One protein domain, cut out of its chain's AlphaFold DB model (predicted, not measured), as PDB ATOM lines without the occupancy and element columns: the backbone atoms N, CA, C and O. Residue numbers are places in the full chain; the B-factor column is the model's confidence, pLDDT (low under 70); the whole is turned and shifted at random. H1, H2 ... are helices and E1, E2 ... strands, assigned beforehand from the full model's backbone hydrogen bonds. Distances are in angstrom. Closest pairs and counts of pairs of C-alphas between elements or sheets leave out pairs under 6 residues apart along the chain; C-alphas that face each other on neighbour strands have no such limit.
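This is residues 114 to 135, 164 to 240 and 249 to 254 of the 996 residues of the protein "Transpeptidase domain-containing protein" of Moraxella osloensis (UniProt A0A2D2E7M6). A long helix, H4, runs along the domain's length beside a tiny two-stranded ribbon, E1 and E2, with E2 the strand next to it. Toward one end H1 packs between H5 and H6, H6 also packs on the first part of H4, and short H7 packs farther along H4. The 105 printed residues hold seven named helices and two named strands, in the order H1 E1 H2 H3 H4 E2 H5 H6 H7; the sheet E1 - E2 is antiparallel and the class is mostly helix. The whole is compact, with a radius of gyration of the C-alphas of 12.9 A and spans of 36 by 27 by 24 A.

H1, residues 114 to 125, touches H6, residues 215 to 225, at a steep tilt of 54 degrees, the same way; their closest C-alphas, of Val 120 and Ala 221, are 4.6 A apart. With residues 119 to 123 alone H1 touches H5, residues 201 to 210, opposite ways at a shallow tilt of 33 degrees, only just short of steep; the closest C-alphas, of Val 123 and Leu 204, are 6.8 A apart. E1, residues 127 to 129, is the antiparallel neighbour of E2, residues 197 to 199, at 139 degrees; N 128 and O 198 are within hydrogen-bond range at 2.9 A, as are N 198 and O 128 at 2.9 A. H2, residues 130 to 135, touches no helix; its closest C-alpha to E2 is that of Ala 130, 4.7 A from that of Tyr 197. H3, residues 167 to 170, and H4, residues 174 to 189, meet only through their link. The closest C-alphas of H4 and E2, of Asn 181 and Gln 198, are 5.3 A apart. With residues 176 to 180 alone H4 touches H6 at a shallow tilt of 19 degrees, the same way; the closest C-alphas, of Ser 176 and Leu 222, are 5.6 A apart. With residues 183 to 187 alone H4 touches H7, residues 228 to 231; the closest C-alphas, of Ser 183 and Pro 228, are 5.1 A apart. Every O i to N i+4 pair is within hydrogen-bond range in H1, H2, H4 and H6, and 5 of 6 are in H5; H3 and H7 are too short for such a pair.

H1 begins at C-alpha 114, (17.548, 26.982, 21.123), and is 15.9 A long. H4 is 22.1 A long, from C-alpha 174 at (13.646, 21.573, 43.882) to C-alpha 189. H5 is 14.5 A long and H6 15.6 A, while E1 and E2 are 7.2 A each. H2 is 8.6 A long, H3 4.9 A, and H7 5.2 A, ending at C-alpha 231, (1.109, 23.171, 31.009).

The two C-alphas farthest apart, of Lys 168 and Gln 240, are 38.9 A apart. Residues 136 to 163 are cut out, with 21.7 A between C-alphas 135 and 164, and residues 241 to 248, with 14.1 A between C-alphas 240 and 249. Residues 235 to 236 pair with residues 252 to 253, antiparallel. Of the links that are printed whole, none is long. The mean pLDDT of the printed part is 79.6; residues 114 to 117, 164 to 165, 240, 249 and 254 are under 70.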
ATOM      1  N   GLU A 114      17.249  28.399  21.350       48.84
ATOM      2  CA  GLU A 114      17.548  26.982  21.123       48.84
ATOM      3  C   GLU A 114      17.913  26.236  22.419       48.84
ATOM      4  O   GLU A 114      17.356  25.182  22.701       48.84
ATOM      5  N   ALA A 115      18.782  26.799  23.266       54.78
ATOM      6  CA  ALA A 115      19.126  26.182  24.551       54.78
ATOM      7  C   ALA A 115      17.913  26.133  25.495       54.78
ATOM      8  O   ALA A 115      17.702  25.135  26.180       54.78
ATOM      9  N   ASN A 116      17.091  27.186  25.492       64.12
ATOM     10  CA  ASN A 116      15.849  27.244  26.259       64.12
ATOM     11  C   ASN A 116      14.754  26.323  25.681       64.12
ATOM     12  O   ASN A 116      13.957  25.794  26.446       64.12
ATOM     13  N   GLU A 117      14.701  26.123  24.363       64.25
ATOM     14  CA  GLU A 117      13.765  25.232  23.665       64.25
ATOM     15  C   GLU A 117      14.112  23.774  23.945       64.25
ATOM     16  O   GLU A 117      13.258  23.033  24.426       64.25
ATOM     17  N   ASN A 118      15.386  23.406  23.788       70.31
ATOM     18  CA  ASN A 118      15.903  22.093  24.161       70.31
ATOM     19  C   ASN A 118      15.656  21.818  25.653       70.31
ATOM     20  O   ASN A 118      15.163  20.750  25.995       70.31
ATOM     21  N   ALA A 119      15.898  22.794  26.538       76.12
ATOM     22  CA  ALA A 119      15.614  22.659  27.967       76.12
ATOM     23  C   ALA A 119      14.116  22.494  28.290       76.12
ATOM     24  O   ALA A 119      13.774  21.739  29.199       76.12
ATOM     25  N   VAL A 120      13.211  23.176  27.576       78.56
ATOM     26  CA  VAL A 120      11.759  22.994  27.762       78.56
ATOM     27  C   VAL A 120      11.311  21.644  27.214       78.56
ATOM     28  O   VAL A 120      10.598  20.951  27.936       78.56
ATOM     29  N   SER A 121      11.736  21.245  26.007       81.19
ATOM     30  CA  SER A 121      11.387  19.933  25.438       81.19
ATOM     31  C   SER A 121      11.844  18.840  26.384       81.19
ATOM     32  O   SER A 121      11.019  18.085  26.870       81.19
ATOM     33  N   LEU A 122      13.110  18.876  26.801       84.88
ATOM     34  CA  LEU A 122      13.681  17.985  27.802       84.88
ATOM     35  C   LEU A 122      12.830  17.878  29.086       84.88
ATOM     36  O   LEU A 122      12.612  16.773  29.579       84.88
ATOM     37  N   VAL A 123      12.318  18.984  29.637       87.44
ATOM     38  CA  VAL A 123      11.436  18.932  30.822       87.44
ATOM     39  C   VAL A 123      10.045  18.365  30.484       87.44
ATOM     40  O   VAL A 123       9.481  17.653  31.310       87.44
ATOM     41  N   VAL A 124       9.498  18.627  29.291       87.12
ATOM     42  CA  VAL A 124       8.212  18.072  28.815       87.12
ATOM     43  C   VAL A 124       8.311  16.571  28.522       87.12
ATOM     44  O   VAL A 124       7.443  15.807  28.937       87.12
ATOM     45  N   ASP A 125       9.390  16.138  27.878       85.25
ATOM     46  CA  ASP A 125       9.686  14.751  27.512       85.25
ATOM     47  C   ASP A 125       9.997  13.882  28.750       85.25
ATOM     48  O   ASP A 125       9.850  12.664  28.708       85.25
ATOM     49  N   ASN A 126      10.349  14.506  29.884       89.12
ATOM     50  CA  ASN A 126      10.467  13.854  31.195       89.12
ATOM     51  C   ASN A 126       9.182  13.928  32.047       89.12
ATOM     52  O   ASN A 126       9.208  13.559  33.225       89.12
ATOM     53  N   LEU A 127       8.044  14.376  31.505       89.56
ATOM     54  CA  LEU A 127       6.750  14.222  32.177       89.56
ATOM     55  C   LEU A 127       6.261  12.771  32.063       89.56
ATOM     56  O   LEU A 127       6.276  12.170  30.991       89.56
ATOM     57  N   GLY A 128       5.766  12.217  33.169       86.69
ATOM     58  CA  GLY A 128       5.236  10.856  33.236       86.69
ATOM     59  C   GLY A 128       4.009  10.750  34.139       86.69
ATOM     60  O   GLY A 128       3.672  11.675  34.880       86.69
ATOM     61  N   MET A 129       3.305   9.617  34.069       85.81
ATOM     62  CA  MET A 129       2.164   9.345  34.954       85.81
ATOM     63  C   MET A 129       2.661   9.171  36.393       85.81
ATOM     64  O   MET A 129       3.659   8.486  36.614       85.81
ATOM     65  N   ALA A 130       1.980   9.784  37.363       83.88
ATOM     66  CA  ALA A 130       2.503   9.951  38.720       83.88
ATOM     67  C   ALA A 130       2.937   8.629  39.377       83.88
ATOM     68  O   ALA A 130       4.013   8.574  39.960       83.88
ATOM     69  N   ASP A 131       2.170   7.547  39.239       80.06
ATOM     70  CA  ASP A 131       2.513   6.255  39.856       80.06
ATOM     71  C   ASP A 131       3.807   5.651  39.283       80.06
ATOM     72  O   ASP A 131       4.632   5.120  40.026       80.06
ATOM     73  N   VAL A 132       4.027   5.801  37.971       79.56
ATOM     74  CA  VAL A 132       5.243   5.344  37.274       79.56
ATOM     75  C   VAL A 132       6.442   6.209  37.668       79.56
ATOM     76  O   VAL A 132       7.508   5.687  37.989       79.56
ATOM     77  N   VAL A 133       6.256   7.531  37.716       81.56
ATOM     78  CA  VAL A 133       7.299   8.497  38.099       81.56
ATOM     79  C   VAL A 133       7.716   8.319  39.562       81.56
ATOM     80  O   VAL A 133       8.907   8.354  39.868       81.56
ATOM     81  N   ASN A 134       6.766   8.060  40.465       80.31
ATOM     82  CA  ASN A 134       7.058   7.755  41.865       80.31
ATOM     83  C   ASN A 134       7.854   6.450  42.004       80.31
ATOM     84  O   ASN A 134       8.811   6.416  42.777       80.31
ATOM     85  N   GLN A 135       7.530   5.404  41.236       75.50
ATOM     86  CA  GLN A 135       8.310   4.160  41.222       75.50
ATOM     87  C   GLN A 135       9.735   4.385  40.689       75.50
ATOM     88  O   GLN A 135      10.695   4.021  41.368       75.50
ATOM     89  N   LEU A 164      25.254  19.027  36.672       69.56
ATOM     90  CA  LEU A 164      23.833  18.753  36.937       69.56
ATOM     91  C   LEU A 164      23.581  17.347  37.524       69.56
ATOM     92  O   LEU A 164      22.504  17.090  38.057       69.56
ATOM     93  N   THR A 165      24.572  16.448  37.501       66.25
ATOM     94  CA  THR A 165      24.493  15.152  38.207       66.25
ATOM     95  C   THR A 165      24.746  15.259  39.717       66.25
ATOM     96  O   THR A 165      24.459  14.314  40.449       66.25
ATOM     97  N   GLN A 166      25.264  16.391  40.214       73.12
ATOM     98  CA  GLN A 166      25.603  16.549  41.629       73.12
ATOM     99  C   GLN A 166      24.385  17.009  42.458       73.12
ATOM    100  O   GLN A 166      23.806  18.057  42.142       73.12
ATOM    101  N   PRO A 167      24.042  16.345  43.585       74.06
ATOM    102  CA  PRO A 167      22.888  16.715  44.417       74.06
ATOM    103  C   PRO A 167      22.876  18.180  44.882       74.06
ATOM    104  O   PRO A 167      21.818  18.798  44.973       74.06
ATOM    105  N   LYS A 168      24.058  18.773  45.114       73.31
ATOM    106  CA  LYS A 168      24.228  20.188  45.494       73.31
ATOM    107  C   LYS A 168      23.667  21.167  44.452       73.31
ATOM    108  O   LYS A 168      23.184  22.235  44.821       73.31
ATOM    109  N   ASN A 169      23.733  20.806  43.172       72.75
ATOM    110  CA  ASN A 169      23.272  21.643  42.067       72.75
ATOM    111  C   ASN A 169      21.802  21.336  41.745       72.75
ATOM    112  O   ASN A 169      21.007  22.256  41.581       72.75
ATOM    113  N   GLN A 170      21.406  20.058  41.803       80.75
ATOM    114  CA  GLN A 170      20.006  19.622  41.693       80.75
ATOM    115  C   GLN A 170      19.100  20.295  42.739       80.75
ATOM    116  O   GLN A 170      17.991  20.721  42.416       80.75
ATOM    117  N   ALA A 171      19.595  20.477  43.969       78.00
ATOM    118  CA  ALA A 171      18.862  21.112  45.065       78.00
ATOM    119  C   ALA A 171      18.366  22.542  44.759       78.00
ATOM    120  O   ALA A 171      17.366  22.969  45.334       78.00
ATOM    121  N   ARG A 172      19.015  23.271  43.836       79.12
ATOM    122  CA  ARG A 172      18.595  24.620  43.401       79.12
ATOM    123  C   ARG A 172      17.268  24.611  42.637       79.12
ATOM    124  O   ARG A 172      16.549  25.607  42.626       79.12
ATOM    125  N   PHE A 173      16.935  23.487  42.009       84.75
ATOM    126  CA  PHE A 173      15.761  23.340  41.153       84.75
ATOM    127  C   PHE A 173      14.531  22.787  41.879       84.75
ATOM    128  O   PHE A 173      13.427  22.895  41.343       84.75
ATOM    129  N   THR A 174      14.698  22.229  43.085       84.25
ATOM    130  CA  THR A 174      13.646  21.573  43.882       84.25
ATOM    131  C   THR A 174      12.366  22.406  43.971       84.25
ATOM    132  O   THR A 174      11.283  21.901  43.686       84.25
ATOM    133  N   ASP A 175      12.477  23.703  44.261       83.00
ATOM    134  CA  ASP A 175      11.334  24.622  44.334       83.00
ATOM    135  C   ASP A 175      10.590  24.783  43.003       83.00
ATOM    136  O   ASP A 175       9.367  24.929  42.990       83.00
ATOM    137  N   SER A 176      11.303  24.762  41.877       83.62
ATOM    138  CA  SER A 176      10.695  24.895  40.549       83.62
ATOM    139  C   SER A 176      10.037  23.583  40.118       83.62
ATOM    140  O   SER A 176       8.896  23.594  39.661       83.62
ATOM    141  N   ILE A 177      10.698  22.447  40.365       88.75
ATOM    142  CA  ILE A 177      10.157  21.093  40.160       88.75
ATOM    143  C   ILE A 177       8.876  20.893  40.984       88.75
ATOM    144  O   ILE A 177       7.861  20.432  40.462       88.75
ATOM    145  N   ASN A 178       8.881  21.318  42.250       89.88
ATOM    146  CA  ASN A 178       7.706  21.270  43.117       89.88
ATOM    147  C   ASN A 178       6.551  22.121  42.567       89.88
ATOM    148  O   ASN A 178       5.412  21.662  42.581       89.88
ATOM    149  N   ARG A 179       6.813  23.319  42.026       85.56
ATOM    150  CA  ARG A 179       5.770  24.166  41.409       85.56
ATOM    151  C   ARG A 179       5.204  23.571  40.115       85.56
ATOM    152  O   ARG A 179       3.996  23.673  39.902       85.56
ATOM    153  N   VAL A 180       6.024  22.913  39.288       87.81
ATOM    154  CA  VAL A 180       5.552  22.135  38.123       87.81
ATOM    155  C   VAL A 180       4.623  21.008  38.590       87.81
ATOM    156  O   VAL A 180       3.475  20.939  38.154       87.81
ATOM    157  N   ASN A 181       5.062  20.185  39.546       92.38
ATOM    158  CA  ASN A 181       4.275  19.063  40.074       92.38
ATOM    159  C   ASN A 181       2.962  19.513  40.750       92.38
ATOM    160  O   ASN A 181       1.926  18.882  40.552       92.38
ATOM    161  N   GLN A 182       2.967  20.624  41.495       91.12
ATOM    162  CA  GLN A 182       1.751  21.207  42.082       91.12
ATOM    163  C   GLN A 182       0.802  21.780  41.019       91.12
ATOM    164  O   GLN A 182      -0.417  21.662  41.154       91.12
ATOM    165  N   SER A 183       1.331  22.343  39.930       89.50
ATOM    166  CA  SER A 183       0.514  22.821  38.806       89.50
ATOM    167  C   SER A 183      -0.143  21.658  38.052       89.50
ATOM    168  O   SER A 183      -1.333  21.723  37.749       89.50
ATOM    169  N   LEU A 184       0.581  20.554  37.828       89.94
ATOM    170  CA  LEU A 184       0.031  19.317  37.255       89.94
ATOM    171  C   LEU A 184      -1.061  18.707  38.147       89.94
ATOM    172  O   LEU A 184      -2.133  18.350  37.655       89.94
ATOM    173  N   LEU A 185      -0.829  18.654  39.463       89.56
ATOM    174  CA  LEU A 185      -1.822  18.204  40.442       89.56
ATOM    175  C   LEU A 185      -3.073  19.097  40.435       89.56
ATOM    176  O   LEU A 185      -4.190  18.584  40.455       89.56
ATOM    177  N   THR A 186      -2.894  20.416  40.341       87.88
ATOM    178  CA  THR A 186      -3.994  21.389  40.246       87.88
ATOM    179  C   THR A 186      -4.834  21.152  38.989       87.88
ATOM    180  O   THR A 186      -6.061  21.105  39.072       87.88
ATOM    181  N   LEU A 187      -4.204  20.929  37.830       85.06
ATOM    182  CA  LEU A 187      -4.916  20.630  36.584       85.06
ATOM    183  C   LEU A 187      -5.679  19.298  36.646       85.06
ATOM    184  O   LEU A 187      -6.808  19.221  36.163       85.06
ATOM    185  N   TYR A 188      -5.115  18.267  37.274       88.50
ATOM    186  CA  TYR A 188      -5.820  17.005  37.511       88.50
ATOM    187  C   TYR A 188      -7.034  17.191  38.443       88.50
ATOM    188  O   TYR A 188      -8.146  16.786  38.103       88.50
ATOM    189  N   GLN A 189      -6.875  17.897  39.569       89.56
ATOM    190  CA  GLN A 189      -7.973  18.206  40.501       89.56
ATOM    191  C   GLN A 189      -9.095  19.032  39.848       89.56
ATOM    192  O   GLN A 189     -10.276  18.785  40.094       89.56
ATOM    193  N   GLN A 190      -8.743  19.968  38.963       85.69
ATOM    194  CA  GLN A 190      -9.688  20.750  38.156       85.69
ATOM    195  C   GLN A 190     -10.331  19.952  37.003       85.69
ATOM    196  O   GLN A 190     -11.103  20.522  36.232       85.69
ATOM    197  N   LYS A 191     -10.015  18.655  36.848       81.31
ATOM    198  CA  LYS A 191     -10.415  17.799  35.710       81.31
ATOM    199  C   LYS A 191     -10.017  18.387  34.349       81.31
ATOM    200  O   LYS A 191     -10.661  18.141  33.331       81.31
ATOM    201  N   ARG A 192      -8.952  19.195  34.341       74.75
ATOM    202  CA  ARG A 192      -8.351  19.808  33.155       74.75
ATOM    203  C   ARG A 192      -7.368  18.879  32.444       74.75
ATOM    204  O   ARG A 192      -7.155  19.081  31.250       74.75
ATOM    205  N   LEU A 193      -6.826  17.903  33.174       80.81
ATOM    206  CA  LEU A 193      -6.174  16.686  32.686       80.81
ATOM    207  C   LEU A 193      -6.950  15.478  33.234       80.81
ATOM    208  O   LEU A 193      -7.521  15.562  34.325       80.81
ATOM    209  N   ALA A 194      -6.999  14.375  32.489       80.56
ATOM    210  CA  ALA A 194      -7.731  13.168  32.883       80.56
ATOM    211  C   ALA A 194      -6.914  12.244  33.804       80.56
ATOM    212  O   ALA A 194      -7.498  11.480  34.571       80.56
ATOM    213  N   ASN A 195      -5.584  12.324  33.747       83.31
ATOM    214  CA  ASN A 195      -4.657  11.555  34.578       83.31
ATOM    215  C   ASN A 195      -3.787  12.476  35.451       83.31
ATOM    216  O   ASN A 195      -3.591  13.654  35.144       83.31
ATOM    217  N   GLN A 196      -3.225  11.921  36.527       90.25
ATOM    218  CA  GLN A 196      -2.252  12.621  37.364       90.25
ATOM    219  C   GLN A 196      -0.835  12.443  36.795       90.25
ATOM    220  O   GLN A 196      -0.367  11.318  36.606       90.25
ATOM    221  N   TYR A 197      -0.138  13.556  36.559       91.25
ATOM    222  CA  TYR A 197       1.206  13.591  35.973       91.25
ATOM    223  C   TYR A 197       2.222  14.250  36.914       91.25
ATOM    224  O   TYR A 197       1.860  15.102  37.726       91.25
ATOM    225  N   GLN A 198       3.493  13.863  36.791       90.81
ATOM    226  CA  GLN A 198       4.634  14.416  37.528       90.81
ATOM    227  C   GLN A 198       5.897  14.430  36.651       90.81
ATOM    228  O   GLN A 198       5.970  13.739  35.635       90.81
ATOM    229  N   LEU A 199       6.900  15.212  37.051       90.88
ATOM    230  CA  LEU A 199       8.202  15.302  36.389       90.88
ATOM    231  C   LEU A 199       9.181  14.227  36.901       90.88
ATOM    232  O   LEU A 199       9.465  14.151  38.099       90.88
ATOM    233  N   GLN A 200       9.736  13.427  35.989       88.69
ATOM    234  CA  GLN A 200      10.717  12.380  36.277       88.69
ATOM    235  C   GLN A 200      12.131  12.961  36.383       88.69
ATOM    236  O   GLN A 200      12.885  13.041  35.413       88.69
ATOM    237  N   THR A 201      12.506  13.376  37.592       84.19
ATOM    238  CA  THR A 201      13.809  14.001  37.859       84.19
ATOM    239  C   THR A 201      14.984  13.052  37.619       84.19
ATOM    240  O   THR A 201      16.039  13.508  37.186       84.19
ATOM    241  N   ALA A 202      14.805  11.744  37.837       75.19
ATOM    242  CA  ALA A 202      15.846  10.730  37.656       75.19
ATOM    243  C   ALA A 202      16.497  10.754  36.257       75.19
ATOM    244  O   ALA A 202      17.721  10.782  36.153       75.19
ATOM    245  N   SER A 203      15.689  10.775  35.192       79.38
ATOM    246  CA  SER A 203      16.161  10.817  33.800       79.38
ATOM    247  C   SER A 203      16.465  12.235  33.313       79.38
ATOM    248  O   SER A 203      17.384  12.411  32.511       79.38
ATOM    249  N   LEU A 204      15.766  13.245  33.846       86.19
ATOM    250  CA  LEU A 204      15.954  14.654  33.492       86.19
ATOM    251  C   LEU A 204      17.415  15.105  33.646       86.19
ATOM    252  O   LEU A 204      17.958  15.740  32.745       86.19
ATOM    253  N   TRP A 205      18.069  14.760  34.761       86.38
ATOM    254  CA  TRP A 205      19.458  15.166  35.014       86.38
ATOM    255  C   TRP A 205      20.457  14.508  34.061       86.38
ATOM    256  O   TRP A 205      21.393  15.166  33.610       86.38
ATOM    257  N   GLN A 206      20.260  13.227  33.736       81.44
ATOM    258  CA  GLN A 206      21.122  12.510  32.798       81.44
ATOM    259  C   GLN A 206      20.976  13.084  31.383       81.44
ATOM    260  O   GLN A 206      21.971  13.446  30.757       81.44
ATOM    261  N   GLN A 207      19.741  13.244  30.910       82.19
ATOM    262  CA  GLN A 207      19.469  13.765  29.572       82.19
ATOM    263  C   GLN A 207      19.889  15.239  29.427       82.19
ATOM    264  O   GLN A 207      20.404  15.614  28.376       82.19
ATOM    265  N   ALA A 208      19.788  16.062  30.481       82.81
ATOM    266  CA  ALA A 208      20.346  17.421  30.492       82.81
ATOM    267  C   ALA A 208      21.859  17.433  30.213       82.81
ATOM    268  O   ALA A 208      22.347  18.267  29.452       82.81
ATOM    269  N   CYS A 209      22.596  16.484  30.798       79.81
ATOM    270  CA  CYS A 209      24.032  16.330  30.581       79.81
ATOM    271  C   CYS A 209      24.370  15.828  29.170       79.81
ATOM    272  O   CYS A 209      25.273  16.371  28.528       79.81
ATOM    273  N   GLU A 210      23.637  14.824  28.682       77.38
ATOM    274  CA  GLU A 210      23.795  14.249  27.338       77.38
ATOM    275  C   GLU A 210      23.470  15.263  26.228       77.38
ATOM    276  O   GLU A 210      24.125  15.263  25.189       77.38
ATOM    277  N   GLN A 211      22.511  16.165  26.464       76.44
ATOM    278  CA  GLN A 211      22.105  17.232  25.540       76.44
ATOM    279  C   GLN A 211      22.841  18.570  25.775       76.44
ATOM    280  O   GLN A 211      22.533  19.565  25.121       76.44
ATOM    281  N   HIS A 212      23.805  18.612  26.704       77.50
ATOM    282  CA  HIS A 212      24.588  19.804  27.068       77.50
ATOM    283  C   HIS A 212      23.745  21.042  27.459       77.50
ATOM    284  O   HIS A 212      24.131  22.188  27.205       77.50
ATOM    285  N   VAL A 213      22.598  20.825  28.107       77.31
ATOM    286  CA  VAL A 213      21.729  21.895  28.617       77.31
ATOM    287  C   VAL A 213      22.388  22.579  29.819       77.31
ATOM    288  O   VAL A 213      22.873  21.918  30.737       77.31
ATOM    289  N   ASN A 214      22.408  23.915  29.823       78.00
ATOM    290  CA  ASN A 214      23.027  24.705  30.890       78.00
ATOM    291  C   ASN A 214      22.052  25.034  32.043       78.00
ATOM    292  O   ASN A 214      20.834  24.886  31.917       78.00
ATOM    293  N   GLU A 215      22.604  25.473  33.181       77.12
ATOM    294  CA  GLU A 215      21.838  25.709  34.416       77.12
ATOM    295  C   GLU A 215      20.727  26.761  34.224       77.12
ATOM    296  O   GLU A 215      19.587  26.535  34.631       77.12
ATOM    297  N   ASP A 216      21.029  27.864  33.528       72.75
ATOM    298  CA  ASP A 216      20.090  28.964  33.267       72.75
ATOM    299  C   ASP A 216      18.912  28.548  32.371       72.75
ATOM    300  O   ASP A 216      17.764  28.910  32.641       72.75
ATOM    301  N   ALA A 217      19.171  27.770  31.315       70.62
ATOM    302  CA  ALA A 217      18.141  27.285  30.401       70.62
ATOM    303  C   ALA A 217      17.209  26.277  31.088       70.62
ATOM    304  O   ALA A 217      15.990  26.340  30.911       70.62
ATOM    305  N   LEU A 218      17.754  25.396  31.934       80.88
ATOM    306  CA  LEU A 218      16.959  24.452  32.722       80.88
ATOM    307  C   LEU A 218      16.143  25.166  33.815       80.88
ATOM    308  O   LEU A 218      14.974  24.837  34.032       80.88
ATOM    309  N   ALA A 219      16.704  26.205  34.442       76.56
ATOM    310  CA  ALA A 219      15.983  27.063  35.383       76.56
ATOM    311  C   ALA A 219      14.841  27.820  34.686       76.56
ATOM    312  O   ALA A 219      13.723  27.876  35.204       76.56
ATOM    313  N   PHE A 220      15.092  28.354  33.487       77.31
ATOM    314  CA  PHE A 220      14.078  28.971  32.634       77.31
ATOM    315  C   PHE A 220      12.966  27.981  32.264       77.31
ATOM    316  O   PHE A 220      11.788  28.324  32.388       77.31
ATOM    317  N   ALA A 221      13.309  26.757  31.857       77.75
ATOM    318  CA  ALA A 221      12.348  25.735  31.455       77.75
ATOM    319  C   ALA A 221      11.400  25.350  32.599       77.75
ATOM    320  O   ALA A 221      10.179  25.477  32.468       77.75
ATOM    321  N   LEU A 222      11.960  24.979  33.755       83.12
ATOM    322  CA  LEU A 222      11.194  24.618  34.949       83.12
ATOM    323  C   LEU A 222      10.329  25.784  35.448       83.12
ATOM    324  O   LEU A 222       9.163  25.588  35.784       83.12
ATOM    325  N   LYS A 223      10.853  27.016  35.434       78.31
ATOM    326  CA  LYS A 223      10.098  28.225  35.803       78.31
ATOM    327  C   LYS A 223       8.974  28.555  34.814       78.31
ATOM    328  O   LYS A 223       7.948  29.086  35.228       78.31
ATOM    329  N   THR A 224       9.141  28.240  33.529       73.25
ATOM    330  CA  THR A 224       8.116  28.475  32.496       73.25
ATOM    331  C   THR A 224       6.997  27.437  32.573       73.25
ATOM    332  O   THR A 224       5.832  27.783  32.404       73.25
ATOM    333  N   LEU A 225       7.321  26.179  32.883       79.12
ATOM    334  CA  LEU A 225       6.345  25.094  33.055       79.12
ATOM    335  C   LEU A 225       5.685  25.080  34.449       79.12
ATOM    336  O   LEU A 225       4.739  24.335  34.675       79.12
ATOM    337  N   ALA A 226       6.117  25.939  35.375       78.50
ATOM    338  CA  ALA A 226       5.519  26.124  36.702       78.50
ATOM    339  C   ALA A 226       4.193  26.932  36.705       78.50
ATOM    340  O   ALA A 226       3.798  27.454  37.746       78.50
ATOM    341  N   SER A 227       3.525  27.061  35.552       78.25
ATOM    342  CA  SER A 227       2.216  27.712  35.383       78.25
ATOM    343  C   SER A 227       1.197  26.692  34.846       78.25
ATOM    344  O   SER A 227       1.472  26.041  33.831       78.25
ATOM    345  N   PRO A 228       0.005  26.554  35.463       71.94
ATOM    346  CA  PRO A 228      -1.065  25.697  34.944       71.94
ATOM    347  C   PRO A 228      -1.471  26.050  33.504       71.94
ATOM    348  O   PRO A 228      -1.720  25.168  32.685       71.94
ATOM    349  N   GLU A 229      -1.469  27.338  33.158       70.25
ATOM    350  CA  GLU A 229      -1.805  27.854  31.826       70.25
ATOM    351  C   GLU A 229      -0.760  27.453  30.776       70.25
ATOM    352  O   GLU A 229      -1.101  27.220  29.617       70.25
ATOM    353  N   ARG A 230       0.514  27.352  31.176       72.62
ATOM    354  CA  ARG A 230       1.631  26.906  30.328       72.62
ATOM    355  C   ARG A 230       1.601  25.404  30.082       72.62
ATOM    356  O   ARG A 230       1.804  24.977  28.947       72.62
ATOM    357  N   LEU A 231       1.290  24.622  31.113       77.44
ATOM    358  CA  LEU A 231       1.109  23.171  31.009       77.44
ATOM    359  C   LEU A 231      -0.120  22.811  30.161       77.44
ATOM    360  O   LEU A 231      -0.062  21.882  29.359       77.44
ATOM    361  N   LEU A 232      -1.206  23.586  30.253       76.06
ATOM    362  CA  LEU A 232      -2.384  23.438  29.387       76.06
ATOM    363  C   LEU A 232      -2.130  23.739  27.905       76.06
ATOM    364  O   LEU A 232      -2.942  23.352  27.069       76.06
ATOM    365  N   GLN A 233      -1.025  24.405  27.563       72.75
ATOM    366  CA  GLN A 233      -0.629  24.647  26.173       72.75
ATOM    367  C   GLN A 233       0.155  23.472  25.561       72.75
ATOM    368  O   GLN A 233       0.516  23.558  24.393       72.75
ATOM    369  N   LEU A 234       0.443  22.395  26.301       75.75
ATOM    370  CA  LEU A 234       1.129  21.209  25.772       75.75
ATOM    371  C   LEU A 234       0.173  20.271  25.012       75.75
ATOM    372  O   LEU A 234      -1.022  20.201  25.300       75.75
ATOM    373  N   GLN A 235       0.702  19.504  24.055       77.12
ATOM    374  CA  GLN A 235      -0.054  18.492  23.311       77.12
ATOM    375  C   GLN A 235      -0.148  17.185  24.111       77.12
ATOM    376  O   GLN A 235       0.596  16.235  23.865       77.12
ATOM    377  N   TRP A 236      -1.059  17.140  25.082       80.94
ATOM    378  CA  TRP A 236      -1.292  15.975  25.940       80.94
ATOM    379  C   TRP A 236      -1.806  14.762  25.154       80.94
ATOM    380  O   TRP A 236      -2.854  14.817  24.510       80.94
ATOM    381  N   ARG A 237      -1.114  13.624  25.258       74.88
ATOM    382  CA  ARG A 237      -1.461  12.372  24.560       74.88
ATOM    383  C   ARG A 237      -2.819  11.806  24.975       74.88
ATOM    384  O   ARG A 237      -3.505  11.179  24.171       74.88
ATOM    385  N   GLU A 238      -3.243  12.059  26.211       73.56
ATOM    386  CA  GLU A 238      -4.586  11.706  26.686       73.56
ATOM    387  C   GLU A 238      -5.720  12.432  25.935       73.56
ATOM    388  O   GLU A 238      -6.835  11.912  25.906       73.56
ATOM    389  N   GLN A 239      -5.427  13.570  25.294       70.56
ATOM    390  CA  GLN A 239      -6.376  14.413  24.553       70.56
ATOM    391  C   GLN A 239      -6.316  14.194  23.028       70.56
ATOM    392  O   GLN A 239      -7.120  14.772  22.298       70.56
ATOM    393  N   GLN A 240      -5.402  13.353  22.520       65.31
ATOM    394  CA  GLN A 240      -5.268  13.092  21.082       65.31
ATOM    395  C   GLN A 240      -6.228  11.989  20.579       65.31
ATOM    396  O   GLN A 240      -6.326  10.918  21.195       65.31
ATOM    397  N   PRO A 249       6.671   6.916  23.571       66.94
ATOM    398  CA  PRO A 249       6.753   6.756  25.024       66.94
ATOM    399  C   PRO A 249       6.213   7.960  25.817       66.94
ATOM    400  O   PRO A 249       5.776   7.772  26.953       66.94
ATOM    401  N   ASN A 250       6.188   9.169  25.250       78.19
ATOM    402  CA  ASN A 250       5.961  10.400  26.012       78.19
ATOM    403  C   ASN A 250       4.460  10.624  26.309       78.19
ATOM    404  O   ASN A 250       3.562  10.045  25.678       78.19
ATOM    405  N   VAL A 251       4.168  11.448  27.326       83.25
ATOM    406  CA  VAL A 251       2.786  11.749  27.767       83.25
ATOM    407  C   VAL A 251       2.241  13.071  27.225       83.25
ATOM    408  O   VAL A 251       1.024  13.256  27.141       83.25
ATOM    409  N   ALA A 252       3.135  13.984  26.855       82.56
ATOM    410  CA  ALA A 252       2.847  15.285  26.279       82.56
ATOM    411  C   ALA A 252       4.014  15.704  25.379       82.56
ATOM    412  O   ALA A 252       5.141  15.266  25.592       82.56
ATOM    413  N   HIS A 253       3.744  16.582  24.415       77.31
ATOM    414  CA  HIS A 253       4.771  17.190  23.565       77.31
ATOM    415  C   HIS A 253       4.617  18.713  23.548       77.31
ATOM    416  O   HIS A 253       3.520  19.244  23.763       77.31
ATOM    417  N   MET A 254       5.695  19.432  23.240       69.88
ATOM    418  CA  MET A 254       5.593  20.847  22.892       69.88
ATOM    419  C   MET A 254       4.862  21.006  21.546       69.88
ATOM    420  O   MET A 254       5.238  20.354  20.570       69.88
TER     421      MET A 254